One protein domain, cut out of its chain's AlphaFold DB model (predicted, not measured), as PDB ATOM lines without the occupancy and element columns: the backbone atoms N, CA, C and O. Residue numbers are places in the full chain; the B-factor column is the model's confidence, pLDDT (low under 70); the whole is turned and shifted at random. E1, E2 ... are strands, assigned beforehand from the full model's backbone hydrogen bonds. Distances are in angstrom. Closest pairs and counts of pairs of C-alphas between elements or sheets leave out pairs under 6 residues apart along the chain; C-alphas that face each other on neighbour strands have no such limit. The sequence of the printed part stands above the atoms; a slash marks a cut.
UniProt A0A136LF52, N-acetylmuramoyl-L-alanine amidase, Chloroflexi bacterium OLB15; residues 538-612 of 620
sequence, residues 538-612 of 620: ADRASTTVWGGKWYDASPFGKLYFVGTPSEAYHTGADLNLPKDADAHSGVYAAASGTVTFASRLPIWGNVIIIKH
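AT A GLANCE: This is residues 538 to 612 of the 620 residues of the protein "N-acetylmuramoyl-L-alanine amidase" of Chloroflexi bacterium OLB15 (UniProt A0A136LF52). This domain has little regular structure: a long winding stretch, residues 538 to 593, folds out and back through a long loop near Gly 563, and a two-strand antiparallel hairpin, E1 then E2, ends the printed part. Short antiparallel pairings, 551 to 552 with 575 to 576 and 559 to 560 with 568 to 569, join the loop's two legs. The printed part has 75 residues and no named helix; its class is all strand, with 15 residues in named elements. It is loose, with a radius of gyration of the C-alphas of 14.5 A and spans of 40 by 30 by 23 A.

HOW THE PARTS SIT: E1, residues 594 to 601, and E2, residues 605 to 611, form a hairpin with a tight link, antiparallel at 163 degrees. N 601 and O 605 are within hydrogen-bond range at 2.7 A, as are N 594 and O 611 at 2.9 A.

IN THESE COORDINATES: E1 begins at C-alpha 594 (30.796, 6.229, 50.877); E2 ends at C-alpha 611 (33.445, 9.790, 53.482). Each is 19.4 A long.

THE WHOLE: The C-alphas farthest apart, of Ala 538 and Pro 565, are 40.7 A apart. The printed part has no cut; in this model pLDDT is under 70 at residue 612.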
ATOM      1  N   ALA A 538      41.250  13.197  30.762       84.31
ATOM      2  CA  ALA A 538      42.692  13.434  30.729       84.31
ATOM      3  C   ALA A 538      43.166  14.447  31.787       84.31
ATOM      4  O   ALA A 538      44.256  14.285  32.331       84.31
ATOM      5  N   ASP A 539      42.361  15.473  32.092       87.00
ATOM      6  CA  ASP A 539      42.683  16.430  33.160       87.00
ATOM      7  C   ASP A 539      42.618  15.754  34.536       87.00
ATOM      8  O   ASP A 539      43.500  15.964  35.364       87.00
ATOM      9  N   ARG A 540      41.605  14.901  34.761       85.25
ATOM     10  CA  ARG A 540      41.419  14.174  36.028       85.25
ATOM     11  C   ARG A 540      42.467  13.085  36.254       85.25
ATOM     12  O   ARG A 540      42.869  12.881  37.388       85.25
ATOM     13  N   ALA A 541      42.959  12.454  35.188       79.00
ATOM     14  CA  ALA A 541      44.043  11.468  35.238       79.00
ATOM     15  C   ALA A 541      45.459  12.093  35.241       79.00
ATOM     16  O   ALA A 541      46.455  11.393  35.033       79.00
ATOM     17  N   SER A 542      45.571  13.416  35.402       81.31
ATOM     18  CA  SER A 542      46.852  14.122  35.346       81.31
ATOM     19  C   SER A 542      47.726  13.840  36.571       81.31
ATOM     20  O   SER A 542      47.252  13.795  37.698       81.31
ATOM     21  N   THR A 543      49.043  13.742  36.368       79.12
ATOM     22  CA  THR A 543      50.029  13.646  37.462       79.12
ATOM     23  C   THR A 543      50.362  14.997  38.105       79.12
ATOM     24  O   THR A 543      51.213  15.064  38.991       79.12
ATOM     25  N   THR A 544      49.762  16.088  37.625       80.56
ATOM     26  CA  THR A 544      49.978  17.447  38.130       80.56
ATOM     27  C   THR A 544      48.804  17.850  39.010       80.56
ATOM     28  O   THR A 544      47.654  17.662  38.623       80.56
ATOM     29  N   VAL A 545      49.085  18.448  40.173       73.44
ATOM     30  CA  VAL A 545      48.034  19.024  41.021       73.44
ATOM     31  C   VAL A 545      47.404  20.199  40.276       73.44
ATOM     32  O   VAL A 545      48.056  21.211  40.024       73.44
ATOM     33  N   TRP A 546      46.141  19.982  39.918       88.12
ATOM     34  CA  TRP A 546      45.328  20.722  38.956       88.12
ATOM     35  C   TRP A 546      45.839  20.587  37.512       88.12
ATOM     36  O   TRP A 546      46.588  21.415  36.994       88.12
ATOM     37  N   GLY A 547      45.438  19.497  36.858       84.19
ATOM     38  CA  GLY A 547      45.705  19.214  35.455       84.19
ATOM     39  C   GLY A 547      44.966  20.155  34.498       84.19
ATOM     40  O   GLY A 547      43.969  20.800  34.831       84.19
ATOM     41  N   GLY A 548      45.450  20.228  33.257       87.94
ATOM     42  CA  GLY A 548      44.841  21.054  32.215       87.94
ATOM     43  C   GLY A 548      45.067  22.554  32.424       87.94
ATOM     44  O   GLY A 548      46.172  22.997  32.725       87.94
ATOM     45  N   LYS A 549      44.021  23.359  32.192       89.06
ATOM     46  CA  LYS A 549      44.038  24.827  32.377       89.06
ATOM     47  C   LYS A 549      43.372  25.275  33.682       89.06
ATOM     48  O   LYS A 549      43.061  26.458  33.824       89.06
ATOM     49  N   TRP A 550      43.100  24.332  34.578       90.00
ATOM     50  CA  TRP A 550      42.471  24.605  35.860       90.00
ATOM     51  C   TRP A 550      43.449  25.326  36.778       90.00
ATOM     52  O   TRP A 550      44.641  25.024  36.795       90.00
ATOM     53  N   TYR A 551      42.945  26.290  37.536       88.50
ATOM     54  CA  TYR A 551      43.716  26.955  38.575       88.50
ATOM     55  C   TYR A 551      42.893  27.054  39.852       88.50
ATOM     56  O   TYR A 551      41.666  27.127  39.811       88.50
ATOM     57  N   ASP A 552      43.598  27.068  40.978       89.75
ATOM     58  CA  ASP A 552      43.012  27.245  42.297       89.75
ATOM     59  C   ASP A 552      42.940  28.738  42.622       89.75
ATOM     60  O   ASP A 552      43.951  29.382  42.923       89.75
ATOM     61  N   ALA A 553      41.750  29.317  42.490       84.88
ATOM     62  CA  ALA A 553      41.506  30.729  42.755       84.88
ATOM     63  C   ALA A 553      41.802  31.078  44.223       84.88
ATOM     64  O   ALA A 553      42.286  32.183  44.522       84.88
ATOM     65  N   SER A 554      41.592  30.117  45.129       84.31
ATOM     66  CA  SER A 554      41.955  30.244  46.532       84.31
ATOM     67  C   SER A 554      42.307  28.913  47.179       84.31
ATOM     68  O   SER A 554      41.425  28.177  47.619       84.31
ATOM     69  N   PRO A 555      43.608  28.655  47.342       84.31
ATOM     70  CA  PRO A 555      44.069  27.404  47.904       84.31
ATOM     71  C   PRO A 555      43.758  27.251  49.387       84.31
ATOM     72  O   PRO A 555      43.452  28.207  50.108       84.31
ATOM     73  N   PHE A 556      43.915  26.011  49.838       83.00
ATOM     74  CA  PHE A 556      43.822  25.618  51.233       83.00
ATOM     75  C   PHE A 556      44.658  26.529  52.141       83.00
ATOM     76  O   PHE A 556      45.795  26.890  51.831       83.00
ATOM     77  N   GLY A 557      44.096  26.888  53.293       83.19
ATOM     78  CA  GLY A 557      44.749  27.737  54.286       83.19
ATOM     79  C   GLY A 557      44.815  29.217  53.902       83.19
ATOM     80  O   GLY A 557      45.395  30.007  54.648       83.19
ATOM     81  N   LYS A 558      44.215  29.632  52.779       85.25
ATOM     82  CA  LYS A 558      44.090  31.048  52.422       85.25
ATOM     83  C   LYS A 558      42.962  31.701  53.217       85.25
ATOM     84  O   LYS A 558      41.876  31.145  53.346       85.25
ATOM     85  N   LEU A 559      43.226  32.885  53.759       86.06
ATOM     86  CA  LEU A 559      42.238  33.655  54.508       86.06
ATOM     87  C   LEU A 559      41.277  34.373  53.546       86.06
ATOM     88  O   LEU A 559      41.720  35.024  52.597       86.06
ATOM     89  N   TYR A 560      39.976  34.267  53.806       82.44
ATOM     90  CA  TYR A 560      38.902  34.858  53.009       82.44
ATOM     91  C   TYR A 560      38.123  35.931  53.765       82.44
ATOM     92  O   TYR A 560      38.136  35.955  54.989       82.44
ATOM     93  N   PHE A 561      37.436  36.806  53.014       81.38
ATOM     94  CA  PHE A 561      36.614  37.909  53.536       81.38
ATOM     95  C   PHE A 561      37.334  38.751  54.599       81.38
ATOM     96  O   PHE A 561      36.748  39.129  55.617       81.38
ATOM     97  N   VAL A 562      38.618  39.017  54.340       85.38
ATOM     98  CA  VAL A 562      39.534  39.665  55.280       85.38
ATOM     99  C   VAL A 562      38.977  41.013  55.734       85.38
ATOM    100  O   VAL A 562      38.589  41.841  54.907       85.38
ATOM    101  N   GLY A 563      38.933  41.229  57.047       82.88
ATOM    102  CA  GLY A 563      38.393  42.441  57.662       82.88
ATOM    103  C   GLY A 563      36.865  42.483  57.767       82.88
ATOM    104  O   GLY A 563      36.308  43.547  58.043       82.88
ATOM    105  N   THR A 564      36.173  41.357  57.567       86.00
ATOM    106  CA  THR A 564      34.720  41.240  57.775       86.00
ATOM    107  C   THR A 564      34.392  40.276  58.924       86.00
ATOM    108  O   THR A 564      35.210  39.424  59.265       86.00
ATOM    109  N   PRO A 565      33.170  40.317  59.492       85.94
ATOM    110  CA  PRO A 565      32.723  39.320  60.471       85.94
ATOM    111  C   PRO A 565      32.658  37.875  59.944       85.94
ATOM    112  O   PRO A 565      32.384  36.962  60.714       85.94
ATOM    113  N   SER A 566      32.843  37.665  58.638       81.00
ATOM    114  CA  SER A 566      32.839  36.354  57.980       81.00
ATOM    115  C   SER A 566      34.245  35.887  57.593       81.00
ATOM    116  O   SER A 566      34.383  34.984  56.770       81.00
ATOM    117  N   GLU A 567      35.282  36.508  58.163       89.19
ATOM    118  CA  GLU A 567      36.671  36.114  57.951       89.19
ATOM    119  C   GLU A 567      36.907  34.662  58.395       89.19
ATOM    120  O   GLU A 567      36.593  34.277  59.523       89.19
ATOM    121  N   ALA A 568      37.440  33.839  57.490       81.94
ATOM    122  CA  ALA A 568      37.673  32.419  57.728       81.94
ATOM    123  C   ALA A 568      38.829  31.890  56.871       81.94
ATOM    124  O   ALA A 568      39.104  32.407  55.787       81.94
ATOM    125  N   TYR A 569      39.491  30.833  57.344       83.75
ATOM    126  CA  TYR A 569      40.463  30.089  56.546       83.75
ATOM    127  C   TYR A 569      39.755  29.130  55.597       83.75
ATOM    128  O   TYR A 569      38.869  28.380  56.007       83.75
ATOM    129  N   HIS A 570      40.181  29.125  54.339       83.94
ATOM    130  CA  HIS A 570      39.672  28.193  53.353       83.94
ATOM    131  C   HIS A 570      40.152  26.770  53.654       83.94
ATOM    132  O   HIS A 570      41.353  26.518  53.744       83.94
ATOM    133  N   THR A 571      39.223  25.827  53.808       81.94
ATOM    134  CA  THR A 571      39.530  24.421  54.127       81.94
ATOM    135  C   THR A 571      39.544  23.514  52.893       81.94
ATOM    136  O   THR A 571      39.519  22.295  53.045       81.94
ATOM    137  N   GLY A 572      39.563  24.084  51.684       82.44
ATOM    138  CA  GLY A 572      39.494  23.354  50.414       82.44
ATOM    139  C   GLY A 572      40.277  24.036  49.289       82.44
ATOM    140  O   GLY A 572      41.239  24.752  49.554       82.44
ATOM    141  N   ALA A 573      39.861  23.794  48.046       84.81
ATOM    142  CA  ALA A 573      40.417  24.389  46.830       84.81
ATOM    143  C   ALA A 573      39.273  24.892  45.938       84.81
ATOM    144  O   ALA A 573      38.274  24.187  45.777       84.81
ATOM    145  N   ASP A 574      39.432  26.080  45.356       86.25
ATOM    146  CA  ASP A 574      38.429  26.711  44.491       86.25
ATOM    147  C   ASP A 574      38.897  26.631  43.037       86.25
ATOM    148  O   ASP A 574      39.648  27.481  42.561       86.25
ATOM    149  N   LEU A 575      38.506  25.563  42.341       87.38
ATOM    150  CA  LEU A 575      39.001  25.266  40.997       87.38
ATOM    151  C   LEU A 575      38.159  25.942  39.916       87.38
ATOM    152  O   LEU A 575      36.957  25.703  39.827       87.38
ATOM    153  N   ASN A 576      38.812  26.707  39.039       88.88
ATOM    154  CA  ASN A 576      38.164  27.425  37.940       88.88
ATOM    155  C   ASN A 576      38.924  27.279  36.617       88.88
ATOM    156  O   ASN A 576      40.142  27.062  36.591       88.88
ATOM    157  N   LEU A 577      38.209  27.462  35.503       88.69
ATOM    158  CA  LEU A 577      38.803  27.711  34.192       88.69
ATOM    159  C   LEU A 577      38.769  29.212  33.863       88.69
ATOM    160  O   LEU A 577      37.891  29.943  34.321       88.69
ATOM    161  N   PRO A 578      39.693  29.708  33.017       86.19
ATOM    162  CA  PRO A 578      39.669  31.102  32.596       86.19
ATOM    163  C   PRO A 578      38.324  31.494  31.972       86.19
ATOM    164  O   PRO A 578      37.854  30.826  31.049       86.19
ATOM    165  N   LYS A 579      37.774  32.636  32.410       85.88
ATOM    166  CA  LYS A 579      36.495  33.206  31.940       85.88
ATOM    167  C   LYS A 579      35.265  32.342  32.260       85.88
ATOM    168  O   LYS A 579      34.344  32.303  31.448       85.88
ATOM    169  N   ASP A 580      35.279  31.645  33.395       83.69
ATOM    170  CA  ASP A 580      34.177  30.793  33.871       83.69
ATOM    171  C   ASP A 580      33.771  29.718  32.851       83.69
ATOM    172  O   ASP A 580      32.617  29.293  32.769       83.69
ATOM    173  N   ALA A 581      34.730  29.275  32.029       85.88
ATOM    174  CA  ALA A 581      34.498  28.264  31.001       85.88
ATOM    175  C   ALA A 581      34.138  26.886  31.592       85.88
ATOM    176  O   ALA A 581      33.740  25.986  30.857       85.88
ATOM    177  N   ASP A 582      34.283  26.725  32.907       85.44
ATOM    178  CA  ASP A 582      33.882  25.569  33.699       85.44
ATOM    179  C   ASP A 582      32.400  25.564  34.099       85.44
ATOM    180  O   ASP A 582      31.910  24.533  34.568       85.44
ATOM    181  N   ALA A 583      31.664  26.659  33.885       82.69
ATOM    182  CA  ALA A 583      30.264  26.760  34.282       82.69
ATOM    183  C   ALA A 583      29.428  25.571  33.769       82.69
ATOM    184  O   ALA A 583      29.465  25.215  32.592       82.69
ATOM    185  N   HIS A 584      28.646  24.974  34.674       81.25
ATOM    186  CA  HIS A 584      27.795  23.797  34.428       81.25
ATOM    187  C   HIS A 584      28.532  22.494  34.067       81.25
ATOM    188  O   HIS A 584      27.886  21.520  33.672       81.25
ATOM    189  N   SER A 585      29.855  22.441  34.229       83.06
ATOM    190  CA  SER A 585      30.619  21.204  34.051       83.06
ATOM    191  C   SER A 585      30.288  20.172  35.128       83.06
ATOM    192  O   SER A 585      29.915  20.506  36.253       83.06
ATOM    193  N   GLY A 586      30.444  18.894  34.778       83.00
ATOM    194  CA  GLY A 586      30.282  17.800  35.730       83.00
ATOM    195  C   GLY A 586      31.330  17.856  36.843       83.00
ATOM    196  O   GLY A 586      32.509  18.079  36.570       83.00
ATOM    197  N   VAL A 587      30.874  17.612  38.072       84.56
ATOM    198  CA  VAL A 587      31.704  17.407  39.262       84.56
ATOM    199  C   VAL A 587      31.698  15.914  39.574       84.56
ATOM    200  O   VAL A 587      30.628  15.310  39.676       84.56
ATOM    201  N   TYR A 588      32.877  15.323  39.715       85.62
ATOM    202  CA  TYR A 588      33.065  13.905  40.007       85.62
ATOM    203  C   TYR A 588      33.616  13.729  41.423       85.62
ATOM    204  O   TYR A 588      34.154  14.662  42.015       85.62
ATOM    205  N   ALA A 589      33.465  12.534  41.990       81.44
ATOM    206  CA  ALA A 589      34.093  12.223  43.267       81.44
ATOM    207  C   ALA A 589      35.622  12.292  43.120       81.44
ATOM    208  O   ALA A 589      36.164  11.767  42.151       81.44
ATOM    209  N   ALA A 590      36.299  12.928  44.078       80.56
ATOM    210  CA  ALA A 590      37.761  13.018  44.086       80.56
ATOM    211  C   ALA A 590      38.430  11.674  44.412       80.56
ATOM    212  O   ALA A 590      39.598  11.495  44.120       80.56
ATOM    213  N   ALA A 591      37.704  10.744  45.026       75.50
ATOM    214  CA  ALA A 591      38.163   9.389  45.294       75.50
ATOM    215  C   ALA A 591      36.952   8.461  45.440       75.50
ATOM    216  O   ALA A 591      35.824   8.920  45.674       75.50
ATOM    217  N   SER A 592      37.183   7.155  45.388       72.38
ATOM    218  CA  SER A 592      36.236   6.163  45.892       72.38
ATOM    219  C   SER A 592      35.901   6.432  47.368       72.38
ATOM    220  O   SER A 592      36.732   6.894  48.157       72.38
ATOM    221  N   GLY A 593      34.645   6.209  47.754       70.69
ATOM    222  CA  GLY A 593      34.172   6.511  49.103       70.69
ATOM    223  C   GLY A 593      32.678   6.264  49.288       70.69
ATOM    224  O   GLY A 593      31.957   5.942  48.344       70.69
ATOM    225  N   THR A 594      32.203   6.438  50.517       74.50
ATOM    226  CA  THR A 594      30.796   6.229  50.877       74.50
ATOM    227  C   THR A 594      30.069   7.563  50.923       74.50
ATOM    228  O   THR A 594      30.451   8.450  51.688       74.50
ATOM    229  N   VAL A 595      28.990   7.721  50.152       80.00
ATOM    230  CA  VAL A 595      28.122   8.904  50.254       80.00
ATOM    231  C   VAL A 595      27.460   8.917  51.632       80.00
ATOM    232  O   VAL A 595      26.624   8.070  51.939       80.00
ATOM    233  N   THR A 596      27.828   9.880  52.474       77.75
ATOM    234  CA  THR A 596      27.276  10.052  53.829       77.75
ATOM    235  C   THR A 596      26.195  11.122  53.890       77.75
ATOM    236  O   THR A 596      25.427  11.172  54.851       77.75
ATOM    237  N   PHE A 597      26.102  11.960  52.859       82.50
ATOM    238  CA  PHE A 597      25.072  12.980  52.720       82.50
ATOM    239  C   PHE A 597      24.840  13.297  51.242       82.50
ATOM    240  O   PHE A 597      25.799  13.448  50.490       82.50
ATOM    241  N   ALA A 598      23.582  13.441  50.831       87.19
ATOM    242  CA  ALA A 598      23.206  13.942  49.512       87.19
ATOM    243  C   ALA A 598      21.885  14.712  49.630       87.19
ATOM    244  O   ALA A 598      20.840  14.118  49.891       87.19
ATOM    245  N   SER A 599      21.923  16.039  49.499       87.31
ATOM    246  CA  SER A 599      20.722  16.883  49.577       87.31
ATOM    247  C   SER A 599      20.963  18.276  48.996       87.31
ATOM    248  O   SER A 599      22.092  18.653  48.693       87.31
ATOM    249  N   ARG A 600      19.897  19.073  48.865       86.44
ATOM    250  CA  ARG A 600      19.981  20.485  48.483       86.44
ATOM    251  C   ARG A 600      20.063  21.371  49.727       86.44
ATOM    252  O   ARG A 600      19.162  21.347  50.563       86.44
ATOM    253  N   LEU A 601      21.108  22.189  49.827       83.94
ATOM    254  CA  LEU A 601      21.297  23.192  50.872       83.94
ATOM    255  C   LEU A 601      20.918  24.602  50.376       83.94
ATOM    256  O   LEU A 601      21.138  24.914  49.203       83.94
ATOM    257  N   PRO A 602      20.390  25.485  51.250       75.00
ATOM    258  CA  PRO A 602      19.875  26.803  50.854       75.00
ATOM    259  C   PRO A 602      20.880  27.725  50.149       75.00
ATOM    260  O   PRO A 602      20.482  28.492  49.281       75.00
ATOM    261  N   ILE A 603      22.163  27.651  50.515       78.00
ATOM    262  CA  ILE A 603      23.222  28.530  49.984       78.00
ATOM    263  C   ILE A 603      24.075  27.808  48.927       78.00
ATOM    264  O   ILE A 603      24.480  28.415  47.945       78.00
ATOM    265  N   TRP A 604      24.316  26.508  49.105       71.75
ATOM    266  CA  TRP A 604      25.282  25.739  48.306       71.75
ATOM    267  C   TRP A 604      24.641  24.966  47.144       71.75
ATOM    268  O   TRP A 604      25.342  24.392  46.319       71.75
ATOM    269  N   GLY A 605      23.309  24.925  47.059       84.62
ATOM    270  CA  GLY A 605      22.631  24.114  46.051       84.62
ATOM    271  C   GLY A 605      22.760  22.622  46.361       84.62
ATOM    272  O   GLY A 605      22.573  22.221  47.505       84.62
ATOM    273  N   ASN A 606      23.003  21.784  45.355       84.00
ATOM    274  CA  ASN A 606      23.111  20.336  45.556       84.00
ATOM    275  C   ASN A 606      24.467  19.989  46.179       84.00
ATOM    276  O   ASN A 606      25.505  20.285  45.597       84.00
ATOM    277  N   VAL A 607      24.448  19.336  47.339       84.19
ATOM    278  CA  VAL A 607      25.639  18.955  48.098       84.19
ATOM    279  C   VAL A 607      25.661  17.448  48.298       84.19
ATOM    280  O   VAL A 607      24.686  16.859  48.768       84.19
ATOM    281  N   ILE A 608      26.803  16.848  47.969       83.81
ATOM    282  CA  ILE A 608      27.135  15.454  48.255       83.81
ATOM    283  C   ILE A 608      28.367  15.462  49.163       83.81
ATOM    284  O   ILE A 608      29.355  16.119  48.847       83.81
ATOM    285  N   ILE A 609      28.308  14.744  50.284       83.06
ATOM    286  CA  ILE A 609      29.464  14.492  51.150       83.06
ATOM    287  C   ILE A 609      29.822  13.024  51.009       83.06
ATOM    288  O   ILE A 609      28.977  12.145  51.199       83.06
ATOM    289  N   ILE A 610      31.083  12.776  50.681       78.50
ATOM    290  CA  ILE A 610      31.643  11.439  50.548       78.50
ATOM    291  C   ILE A 610      32.648  11.264  51.684       78.50
ATOM    292  O   ILE A 610      33.561  12.070  51.850       78.50
ATOM    293  N   LYS A 611      32.447  10.236  52.511       76.62
ATOM    294  CA  LYS A 611      33.445   9.790  53.482       76.62
ATOM    295  C   LYS A 611      34.442   8.915  52.737       76.62
ATOM    296  O   LYS A 611      34.067   7.875  52.200       76.62
ATOM    297  N   HIS A 612      35.693   9.343  52.757       68.25
ATOM    298  CA  HIS A 612      36.829   8.548  52.330       68.25
ATOM    299  C   HIS A 612      37.477   7.968  53.583       68.25
ATOM    300  O   HIS A 612      37.937   8.723  54.446       68.25
TER     301      HIS A 612